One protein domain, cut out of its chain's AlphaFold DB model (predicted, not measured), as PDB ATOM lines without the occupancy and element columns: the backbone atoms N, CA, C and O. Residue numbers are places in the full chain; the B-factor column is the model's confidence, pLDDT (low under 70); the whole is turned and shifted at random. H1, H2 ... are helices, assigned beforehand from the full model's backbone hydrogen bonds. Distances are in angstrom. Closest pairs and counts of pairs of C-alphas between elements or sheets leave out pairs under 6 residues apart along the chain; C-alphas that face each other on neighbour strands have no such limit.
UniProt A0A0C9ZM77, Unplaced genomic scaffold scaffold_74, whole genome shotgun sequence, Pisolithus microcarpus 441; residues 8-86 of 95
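Overview. This is residues 8 to 86 of the 95 residues of an uncharacterized protein of Pisolithus microcarpus 441 (UniProt A0A0C9ZM77). A hairpin of two helices, H1 and H2, lies across from the long helix H5, with H4 bridging H2 and H5 at one end. Short H3 packs on residues 73 to 80 of H5. The printed part has 79 residues, 48 of them in five named helices, H1 to H5 in order along the chain, with no named strand; the class is all helix, and the whole is compact, with a radius of gyration of the C-alphas of 11.6 A and spans of 30 by 27 by 19 A.

Arrangement. H1, residues 10 to 18, and H2, residues 33 to 39, touch as a hairpin, opposite ways at a shallow tilt of 8 degrees; their closest C-alphas, Val 11 and Gly 34, are 4.1 A apart. H3, residues 45 to 49, touches residues 73 to 80 alone of H5, residues 66 to 84; closest C-alphas Thr 49 and Lys 77, 6.1 A. H4, residues 55 to 62, touches H2, about perpendicular at 80 degrees; closest C-alphas Tyr 33 and Leu 62, 6.3 A. It touches residues 66 to 73 alone of H5, about perpendicular at 81 degrees; closest C-alphas Gln 59 and Ala 69, 5.9 A. In H2, H4 and H5 every O i to N i+4 pair is within hydrogen-bond range, in H1 4 of 5, in H3 0 of 1, beside 2 of 2 O i to N i+3 pairs.

Along the chain. H1, 13.3 A long, begins at C-alpha 10 (31.193, -32.096, 45.180); H5, 26.9 A, ends at C-alpha 84 (29.318, -29.001, 28.859).

Size, cuts and confidence. The printed part has no cut; the H1 to H2 link is long, and no printed residue is under 70 in pLDDT.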
ATOM      1  N   PRO A   8      27.222 -31.220  39.193       92.00
ATOM      2  CA  PRO A   8      27.166 -31.990  40.430       92.00
ATOM      3  C   PRO A   8      27.735 -31.207  41.607       92.00
ATOM      4  O   PRO A   8      28.762 -30.521  41.471       92.00
ATOM      5  N   ASP A   9      27.102 -31.332  42.772       94.56
ATOM      6  CA  ASP A   9      27.771 -30.944  44.002       94.56
ATOM      7  C   ASP A   9      28.948 -31.887  44.268       94.56
ATOM      8  O   ASP A   9      28.989 -33.035  43.816       94.56
ATOM      9  N   ILE A  10      29.940 -31.374  44.989       95.25
ATOM     10  CA  ILE A  10      31.193 -32.096  45.180       95.25
ATOM     11  C   ILE A  10      30.982 -33.417  45.932       95.25
ATOM     12  O   ILE A  10      31.658 -34.394  45.635       95.25
ATOM     13  N   VAL A  11      30.041 -33.476  46.880       95.88
ATOM     14  CA  VAL A  11      29.850 -34.652  47.737       95.88
ATOM     15  C   VAL A  11      29.216 -35.777  46.938       95.88
ATOM     16  O   VAL A  11      29.781 -36.871  46.892       95.88
ATOM     17  N   SER A  12      28.107 -35.501  46.253       94.50
ATOM     18  CA  SER A  12      27.456 -36.506  45.414       94.50
ATOM     19  C   SER A  12      28.359 -36.956  44.271       94.50
ATOM     20  O   SER A  12      28.370 -38.140  43.941       94.50
ATOM     21  N   TRP A  13      29.171 -36.063  43.697       95.31
ATOM     22  CA  TRP A  13      30.129 -36.450  42.661       95.31
ATOM     23  C   TRP A  13      31.172 -37.458  43.158       95.31
ATOM     24  O   TRP A  13      31.429 -38.450  42.481       95.31
ATOM     25  N   PHE A  14      31.743 -37.258  44.350       95.62
ATOM     26  CA  PHE A  14      32.676 -38.230  44.927       95.62
ATOM     27  C   PHE A  14      31.993 -39.564  45.261       95.62
ATOM     28  O   PHE A  14      32.579 -40.612  45.004       95.62
ATOM     29  N   ALA A  15      30.755 -39.542  45.766       94.00
ATOM     30  CA  ALA A  15      29.979 -40.761  46.016       94.00
ATOM     31  C   ALA A  15      29.671 -41.533  44.720       94.00
ATOM     32  O   ALA A  15      29.776 -42.755  44.673       94.00
ATOM     33  N   PHE A  16      29.365 -40.825  43.630       92.69
ATOM     34  CA  PHE A  16      29.162 -41.430  42.315       92.69
ATOM     35  C   PHE A  16      30.383 -42.212  41.824       92.69
ATOM     36  O   PHE A  16      30.223 -43.284  41.237       92.69
ATOM     37  N   LEU A  17      31.595 -41.693  42.055       93.12
ATOM     38  CA  LEU A  17      32.819 -42.351  41.600       93.12
ATOM     39  C   LEU A  17      32.985 -43.749  42.203       93.12
ATOM     40  O   LEU A  17      33.456 -44.632  41.493       93.12
ATOM     41  N   ASP A  18      32.542 -43.976  43.442       90.94
ATOM     42  CA  ASP A  18      32.647 -45.286  44.103       90.94
ATOM     43  C   ASP A  18      31.869 -46.380  43.377       90.94
ATOM     44  O   ASP A  18      32.311 -47.530  43.326       90.94
ATOM     45  N   HIS A  19      30.746 -46.007  42.769       86.62
ATOM     46  CA  HIS A  19      29.846 -46.918  42.070       86.62
ATOM     47  C   HIS A  19      30.119 -47.008  40.563       86.62
ATOM     48  O   HIS A  19      29.454 -47.769  39.859       86.62
ATOM     49  N   HIS A  20      31.078 -46.240  40.040       84.00
ATOM     50  CA  HIS A  20      31.321 -46.174  38.606       84.00
ATOM     51  C   HIS A  20      32.341 -47.225  38.149       84.00
ATOM     52  O   HIS A  20      33.552 -47.016  38.240       84.00
ATOM     53  N   GLU A  21      31.855 -48.324  37.566       79.81
ATOM     54  CA  GLU A  21      32.658 -49.503  37.192       79.81
ATOM     55  C   GLU A  21      33.924 -49.183  36.377       79.81
ATOM     56  O   GLU A  21      34.983 -49.759  36.604       79.81
ATOM     57  N   GLN A  22      33.853 -48.235  35.437       80.19
ATOM     58  CA  GLN A  22      35.001 -47.894  34.584       80.19
ATOM     59  C   GLN A  22      36.033 -46.992  35.271       80.19
ATOM     60  O   GLN A  22      37.169 -46.906  34.815       80.19
ATOM     61  N   ARG A  23      35.639 -46.285  36.332       79.81
ATOM     62  CA  ARG A  23      36.485 -45.291  37.013       79.81
ATOM     63  C   ARG A  23      37.011 -45.781  38.345       79.81
ATOM     64  O   ARG A  23      38.056 -45.326  38.791       79.81
ATOM     65  N   ASN A  24      36.325 -46.747  38.939       84.19
ATOM     66  CA  ASN A  24      36.746 -47.386  40.166       84.19
ATOM     67  C   ASN A  24      37.264 -48.813  39.948       84.19
ATOM     68  O   ASN A  24      37.000 -49.715  40.738       84.19
ATOM     69  N   GLN A  25      38.009 -49.030  38.861       75.75
ATOM     70  CA  GLN A  25      38.583 -50.345  38.550       75.75
ATOM     71  C   GLN A  25      39.579 -50.816  39.616       75.75
ATOM     72  O   GLN A  25      39.702 -52.012  39.863       75.75
ATOM     73  N   ASP A  26      40.255 -49.869  40.267       81.00
ATOM     74  CA  ASP A  26      41.239 -50.133  41.316       81.00
ATOM     75  C   ASP A  26      40.599 -50.299  42.713       81.00
ATOM     76  O   ASP A  26      41.318 -50.487  43.693       81.00
ATOM     77  N   GLY A  27      39.264 -50.220  42.831       84.31
ATOM     78  CA  GLY A  27      38.546 -50.380  44.102       84.31
ATOM     79  C   GLY A  27      38.871 -49.302  45.144       84.31
ATOM     80  O   GLY A  27      38.846 -49.566  46.346       84.31
ATOM     81  N   LEU A  28      39.210 -48.095  44.692       88.44
ATOM     82  CA  LEU A  28      39.418 -46.928  45.540       88.44
ATOM     83  C   LEU A  28      38.093 -46.466  46.159       88.44
ATOM     84  O   LEU A  28      37.019 -46.618  45.586       88.44
ATOM     85  N   THR A  29      38.174 -45.866  47.343       92.06
ATOM     86  CA  THR A  29      37.023 -45.221  47.982       92.06
ATOM     87  C   THR A  29      37.208 -43.706  47.926       92.06
ATOM     88  O   THR A  29      38.138 -43.152  48.513       92.06
ATOM     89  N   PHE A  30      36.331 -43.053  47.177       94.56
ATOM     90  CA  PHE A  30      36.296 -41.645  46.819       94.56
ATOM     91  C   PHE A  30      35.314 -40.846  47.680       94.56
ATOM     92  O   PHE A  30      35.609 -39.687  47.985       94.56
ATOM     93  N   ALA A  31      34.195 -41.436  48.125       95.56
ATOM     94  CA  ALA A  31      33.163 -40.736  48.901       95.56
ATOM     95  C   ALA A  31      33.694 -39.899  50.090       95.56
ATOM     96  O   ALA A  31      33.222 -38.769  50.263       95.56
ATOM     97  N   PRO A  32      34.695 -40.349  50.880       96.50
ATOM     98  CA  PRO A  32      35.223 -39.566  51.999       96.50
ATOM     99  C   PRO A  32      35.826 -38.207  51.608       96.50
ATOM    100  O   PRO A  32      35.856 -37.294  52.432       96.50
ATOM    101  N   TYR A  33      36.292 -38.036  50.367       96.56
ATOM    102  CA  TYR A  33      36.960 -36.805  49.932       96.56
ATOM    103  C   TYR A  33      35.990 -35.645  49.682       96.56
ATOM    104  O   TYR A  33      36.358 -34.481  49.869       96.56
ATOM    105  N   GLY A  34      34.738 -35.940  49.319       96.75
ATOM    106  CA  GLY A  34      33.710 -34.929  49.070       96.75
ATOM    107  C   GLY A  34      33.457 -34.024  50.282       96.75
ATOM    108  O   GLY A  34      33.614 -32.804  50.165       96.75
ATOM    109  N   PRO A  35      33.120 -34.574  51.464       97.88
ATOM    110  CA  PRO A  35      32.940 -33.789  52.685       97.88
ATOM    111  C   PRO A  35      34.175 -32.970  53.090       97.88
ATOM    112  O   PRO A  35      34.025 -31.834  53.544       97.88
ATOM    113  N   ILE A  36      35.390 -33.498  52.882       97.88
ATOM    114  CA  ILE A  36      36.646 -32.792  53.191       97.88
ATOM    115  C   ILE A  36      36.781 -31.531  52.329       97.88
ATOM    116  O   ILE A  36      37.078 -30.450  52.844       97.88
ATOM    117  N   LEU A  37      36.530 -31.639  51.023       96.88
ATOM    118  CA  LEU A  37      36.569 -30.490  50.114       96.88
ATOM    119  C   LEU A  37      35.412 -29.521  50.362       96.88
ATOM    120  O   LEU A  37      35.612 -28.306  50.319       96.88
ATOM    121  N   ARG A  38      34.229 -30.030  50.721       97.38
ATOM    122  CA  ARG A  38      33.095 -29.187  51.117       97.38
ATOM    123  C   ARG A  38      33.408 -28.328  52.333       97.38
ATOM    124  O   ARG A  38      33.120 -27.134  52.317       97.38
ATOM    125  N   ALA A  39      34.064 -28.892  53.346       97.25
ATOM    126  CA  ALA A  39      34.528 -28.140  54.511       97.25
ATOM    127  C   ALA A  39      35.560 -27.049  54.154       97.25
ATOM    128  O   ALA A  39      35.717 -26.083  54.897       97.25
ATOM    129  N   LYS A  40      36.234 -27.171  53.003       95.06
ATOM    130  CA  LYS A  40      37.168 -26.174  52.452       95.06
ATOM    131  C   LYS A  40      36.506 -25.159  51.506       95.06
ATOM    132  O   LYS A  40      37.202 -24.313  50.959       95.06
ATOM    133  N   GLY A  41      35.186 -25.220  51.315       95.50
ATOM    134  CA  GLY A  41      34.431 -24.275  50.482       95.50
ATOM    135  C   GLY A  41      34.225 -24.703  49.025       95.50
ATOM    136  O   GLY A  41      33.670 -23.932  48.240       95.50
ATOM    137  N   PHE A  42      34.618 -25.923  48.652       95.19
ATOM    138  CA  PHE A  42      34.270 -26.492  47.350       95.19
ATOM    139  C   PHE A  42      32.833 -27.012  47.401       95.19
ATOM    140  O   PHE A  42      32.507 -27.915  48.161       95.19
ATOM    141  N   LEU A  43      31.953 -26.427  46.606       94.81
ATOM    142  CA  LEU A  43      30.537 -26.768  46.528       94.81
ATOM    143  C   LEU A  43      30.221 -27.613  45.295       94.81
ATOM    144  O   LEU A  43      29.410 -28.527  45.389       94.81
ATOM    145  N   HIS A  44      30.870 -27.339  44.162       94.50
ATOM    146  CA  HIS A  44      30.550 -27.940  42.868       94.50
ATOM    147  C   HIS A  44      31.783 -28.499  42.166       94.50
ATOM    148  O   HIS A  44      32.880 -27.946  42.276       94.50
ATOM    149  N   LEU A  45      31.567 -29.519  41.332       93.75
ATOM    150  CA  LEU A  45      32.609 -30.147  40.516       93.75
ATOM    151  C   LEU A  45      33.436 -29.141  39.702       93.75
ATOM    152  O   LEU A  45      34.651 -29.266  39.594       93.75
ATOM    153  N   SER A  46      32.791 -28.111  39.149       92.56
ATOM    154  CA  SER A  46      33.471 -27.100  38.326       92.56
ATOM    155  C   SER A  46      34.602 -26.359  39.043       92.56
ATOM    156  O   SER A  46      35.526 -25.874  38.392       92.56
ATOM    157  N   GLN A  47      34.571 -26.299  40.376       93.94
ATOM    158  CA  GLN A  47      35.636 -25.680  41.158       93.94
ATOM    159  C   GLN A  47      36.895 -26.547  41.193       93.94
ATOM    160  O   GLN A  47      37.982 -25.998  41.338       93.94
ATOM    161  N   LEU A  48      36.779 -27.868  40.987       93.12
ATOM    162  CA  LEU A  48      37.941 -28.753  40.886       93.12
ATOM    163  C   LEU A  48      38.764 -28.537  39.603       93.12
ATOM    164  O   LEU A  48      39.903 -28.986  39.512       93.12
ATOM    165  N   THR A  49      38.190 -27.868  38.602       90.19
ATOM    166  CA  THR A  49      38.838 -27.631  37.305       90.19
ATOM    167  C   THR A  49      39.385 -26.211  37.160       90.19
ATOM    168  O   THR A  49      39.683 -25.795  36.045       90.19
ATOM    169  N   LEU A  50      39.435 -25.436  38.247       89.56
ATOM    170  CA  LEU A  50      39.983 -24.082  38.235       89.56
ATOM    171  C   LEU A  50      41.511 -24.124  38.255       89.56
ATOM    172  O   LEU A  50      42.103 -24.916  38.980       89.56
ATOM    173  N   ASP A  51      42.146 -23.194  37.549       89.25
ATOM    174  CA  ASP A  51      43.610 -23.113  37.451       89.25
ATOM    175  C   ASP A  51      44.277 -22.464  38.688       89.25
ATOM    176  O   ASP A  51      45.435 -22.058  38.637       89.25
ATOM    177  N   PHE A  52      43.555 -22.337  39.810       88.75
ATOM    178  CA  PHE A  52      44.046 -21.682  41.033       88.75
ATOM    179  C   PHE A  52      44.823 -22.604  41.977       88.75
ATOM    180  O   PHE A  52      45.479 -22.110  42.891       88.75
ATOM    181  N   PHE A  53      44.731 -23.918  41.798       90.50
ATOM    182  CA  PHE A  53      45.438 -24.899  42.619       90.50
ATOM    183  C   PHE A  53      45.885 -26.082  41.760       90.50
ATOM    184  O   PHE A  53      45.372 -26.316  40.662       90.50
ATOM    185  N   GLY A  54      46.870 -26.822  42.258       90.25
ATOM    186  CA  GLY A  54      47.469 -27.951  41.558       90.25
ATOM    187  C   GLY A  54      47.281 -29.290  42.264       90.25
ATOM    188  O   GLY A  54      46.655 -29.412  43.318       90.25
ATOM    189  N   LEU A  55      47.908 -30.316  41.687       93.06
ATOM    190  CA  LEU A  55      47.937 -31.671  42.246       93.06
ATOM    191  C   LEU A  55      48.500 -31.705  43.673       93.06
ATOM    192  O   LEU A  55      48.011 -32.465  44.502       93.06
ATOM    193  N   SER A  56      49.532 -30.913  43.971       95.00
ATOM    194  CA  SER A  56      50.166 -30.883  45.299       95.00
ATOM    195  C   SER A  56      49.242 -30.327  46.382       95.00
ATOM    196  O   SER A  56      49.229 -30.838  47.505       95.00
ATOM    197  N   ASP A  57      48.428 -29.328  46.041       95.44
ATOM    198  CA  ASP A  57      47.428 -28.773  46.951       95.44
ATOM    199  C   ASP A  57      46.347 -29.813  47.241       95.44
ATOM    200  O   ASP A  57      46.034 -30.083  48.400       95.44
ATOM    201  N   LEU A  58      45.846 -30.473  46.191       95.81
ATOM    202  CA  LEU A  58      44.825 -31.510  46.315       95.81
ATOM    203  C   LEU A  58      45.306 -32.702  47.158       95.81
ATOM    204  O   LEU A  58      44.573 -33.160  48.034       95.81
ATOM    205  N   GLN A  59      46.548 -33.158  46.950       97.06
ATOM    206  CA  GLN A  59      47.182 -34.193  47.779       97.06
ATOM    207  C   GLN A  59      47.225 -33.777  49.250       97.06
ATOM    208  O   GLN A  59      46.819 -34.540  50.122       97.06
ATOM    209  N   THR A  60      47.656 -32.542  49.519       97.44
ATOM    210  CA  THR A  60      47.772 -32.001  50.879       97.44
ATOM    211  C   THR A  60      46.409 -31.877  51.559       97.44
ATOM    212  O   THR A  60      46.267 -32.176  52.743       97.44
ATOM    213  N   TRP A  61      45.386 -31.437  50.829       96.38
ATOM    214  CA  TRP A  61      44.041 -31.243  51.369       96.38
ATOM    215  C   TRP A  61      43.319 -32.541  51.689       96.38
ATOM    216  O   TRP A  61      42.527 -32.555  52.631       96.38
ATOM    217  N   LEU A  62      43.562 -33.582  50.893       96.50
ATOM    218  CA  LEU A  62      42.879 -34.866  50.998       96.50
ATOM    219  C   LEU A  62      43.711 -35.943  51.705       96.50
ATOM    220  O   LEU A  62      43.158 -36.977  52.064       96.50
ATOM    221  N   GLY A  63      45.009 -35.714  51.918       96.69
ATOM    222  CA  GLY A  63      45.919 -36.716  52.474       96.69
ATOM    223  C   GLY A  63      46.069 -37.933  51.560       96.69
ATOM    224  O   GLY A  63      46.072 -39.062  52.043       96.69
ATOM    225  N   ILE A  64      46.133 -37.707  50.245       95.56
ATOM    226  CA  ILE A  64      46.155 -38.765  49.225       95.56
ATOM    227  C   ILE A  64      47.457 -38.773  48.434       95.56
ATOM    228  O   ILE A  64      48.113 -37.746  48.268       95.56
ATOM    229  N   GLU A  65      47.766 -39.936  47.870       95.31
ATOM    230  CA  GLU A  65      48.881 -40.129  46.948       95.31
ATOM    231  C   GLU A  65      48.660 -39.421  45.603       95.31
ATOM    232  O   GLU A  65      47.527 -39.227  45.140       95.31
ATOM    233  N   VAL A  66      49.767 -39.119  44.916       94.81
ATOM    234  CA  VAL A  66      49.774 -38.421  43.619       94.81
ATOM    235  C   VAL A  66      48.859 -39.077  42.586       94.81
ATOM    236  O   VAL A  66      48.152 -38.382  41.858       94.81
ATOM    237  N   ARG A  67      48.813 -40.415  42.546       93.06
ATOM    238  CA  ARG A  67      47.993 -41.161  41.583       93.06
ATOM    239  C   ARG A  67      46.504 -40.886  41.785       93.06
ATOM    240  O   ARG A  67      45.805 -40.605  40.818       93.06
ATOM    241  N   THR A  68      46.034 -40.906  43.030       93.75
ATOM    242  CA  THR A  68      44.633 -40.625  43.365       93.75
ATOM    243  C   THR A  68      44.277 -39.175  43.045       93.75
ATOM    244  O   THR A  68      43.224 -38.916  42.467       93.75
ATOM    245  N   ALA A  69      45.175 -38.227  43.336       95.44
ATOM    246  CA  ALA A  69      44.966 -36.823  42.988       95.44
ATOM    247  C   ALA A  69      44.855 -36.610  41.467       95.44
ATOM    248  O   ALA A  69      43.980 -35.872  41.010       95.44
ATOM    249  N   VAL A  70      45.697 -37.293  40.680       94.38
ATOM    250  CA  VAL A  70      45.632 -37.271  39.210       94.38
ATOM    251  C   VAL A  70      44.286 -37.793  38.712       94.38
ATOM    252  O   VAL A  70      43.660 -37.124  37.891       94.38
ATOM    253  N   LEU A  71      43.813 -38.929  39.236       94.50
ATOM    254  CA  LEU A  71      42.520 -39.503  38.850       94.50
ATOM    255  C   LEU A  71      41.360 -38.545  39.138       94.50
ATOM    256  O   LEU A  71      40.542 -38.295  38.256       94.50
ATOM    257  N   ILE A  72      41.327 -37.941  40.330       94.88
ATOM    258  CA  ILE A  72      40.291 -36.967  40.705       94.88
ATOM    259  C   ILE A  72      40.273 -35.787  39.725       94.88
ATOM    260  O   ILE A  72      39.216 -35.435  39.201       94.88
ATOM    261  N   MET A  73      41.432 -35.183  39.436       94.50
ATOM    262  CA  MET A  73      41.498 -34.052  38.504       94.50
ATOM    263  C   MET A  73      41.127 -34.450  37.071       94.50
ATOM    264  O   MET A  73      40.493 -33.663  36.364       94.50
ATOM    265  N   GLN A  74      41.525 -35.644  36.628       93.88
ATOM    266  CA  GLN A  74      41.201 -36.152  35.298       93.88
ATOM    267  C   GLN A  74      39.693 -36.374  35.149       93.88
ATOM    268  O   GLN A  74      39.088 -35.810  34.236       93.88
ATOM    269  N   TYR A  75      39.075 -37.107  36.077       94.25
ATOM    270  CA  TYR A  75      37.636 -37.358  36.046       94.25
ATOM    271  C   TYR A  75      36.841 -36.065  36.136       94.25
ATOM    272  O   TYR A  75      35.914 -35.886  35.354       94.25
ATOM    273  N   ALA A  76      37.247 -35.116  36.985       94.12
ATOM    274  CA  ALA A  76      36.568 -33.829  37.085       94.12
ATOM    275  C   ALA A  76      36.561 -33.056  35.756       94.12
ATOM    276  O   ALA A  76      35.545 -32.467  35.380       94.12
ATOM    277  N   LYS A  77      37.677 -33.079  35.018       93.88
ATOM    278  CA  LYS A  77      37.783 -32.437  33.699       93.88
ATOM    279  C   LYS A  77      36.930 -33.142  32.646       93.88
ATOM    280  O   LYS A  77      36.208 -32.467  31.912       93.88
ATOM    281  N   GLU A  78      37.010 -34.468  32.573       93.31
ATOM    282  CA  GLU A  78      36.240 -35.285  31.625       93.31
ATOM    283  C   GLU A  78      34.733 -35.109  31.832       93.31
ATOM    284  O   GLU A  78      33.992 -34.842  30.886       93.31
ATOM    285  N   ASP A  79      34.297 -35.170  33.084       92.44
ATOM    286  CA  ASP A  79      32.905 -35.018  33.488       92.44
ATOM    287  C   ASP A  79      32.349 -33.645  33.202       92.44
ATOM    288  O   ASP A  79      31.281 -33.504  32.604       92.44
ATOM    289  N   LEU A  80      33.093 -32.610  33.581       91.75
ATOM    290  CA  LEU A  80      32.671 -31.253  33.306       91.75
ATOM    291  C   LEU A  80      32.586 -31.000  31.796       91.75
ATOM    292  O   LEU A  80      31.682 -30.297  31.346       91.75
ATOM    293  N   ALA A  81      33.485 -31.583  30.996       91.75
ATOM    294  CA  ALA A  81      33.418 -31.518  29.538       91.75
ATOM    295  C   ALA A  81      32.210 -32.292  28.969       91.75
ATOM    296  O   ALA A  81      31.548 -31.814  28.041       91.75
ATOM    297  N   ALA A  82      31.879 -33.454  29.533       90.69
ATOM    298  CA  ALA A  82      30.709 -34.237  29.146       90.69
ATOM    299  C   ALA A  82      29.396 -33.497  29.463       90.69
ATOM    300  O   ALA A  82      28.529 -33.399  28.591       90.69
ATOM    301  N   ILE A  83      29.294 -32.873  30.642       89.94
ATOM    302  CA  ILE A  83      28.163 -32.009  31.025       89.94
ATOM    303  C   ILE A  83      28.083 -30.804  30.078       89.94
ATOM    304  O   ILE A  83      27.029 -30.518  29.515       89.94
ATOM    305  N   ARG A  84      29.218 -30.135  29.808       87.62
ATOM    306  CA  ARG A  84      29.318 -29.001  28.859       87.62
ATOM    307  C   ARG A  84      28.879 -29.324  27.445       87.62
ATOM    308  O   ARG A  84      28.381 -28.435  26.760       87.62
ATOM    309  N   SER A  85      29.047 -30.566  27.021       88.06
ATOM    310  CA  SER A  85      28.619 -31.031  25.705       88.06
ATOM    311  C   SER A  85      27.217 -31.650  25.699       88.06
ATOM    312  O   SER A  85      26.777 -32.103  24.647       88.06
ATOM    313  N   GLY A  86      26.519 -31.681  26.842       84.62
ATOM    314  CA  GLY A  86      25.206 -32.318  26.982       84.62
ATOM    315  C   GLY A  86      25.233 -33.841  26.821       84.62
ATOM    316  O   GLY A  86      24.186 -34.459  26.667       84.62
TER     317      GLY A  86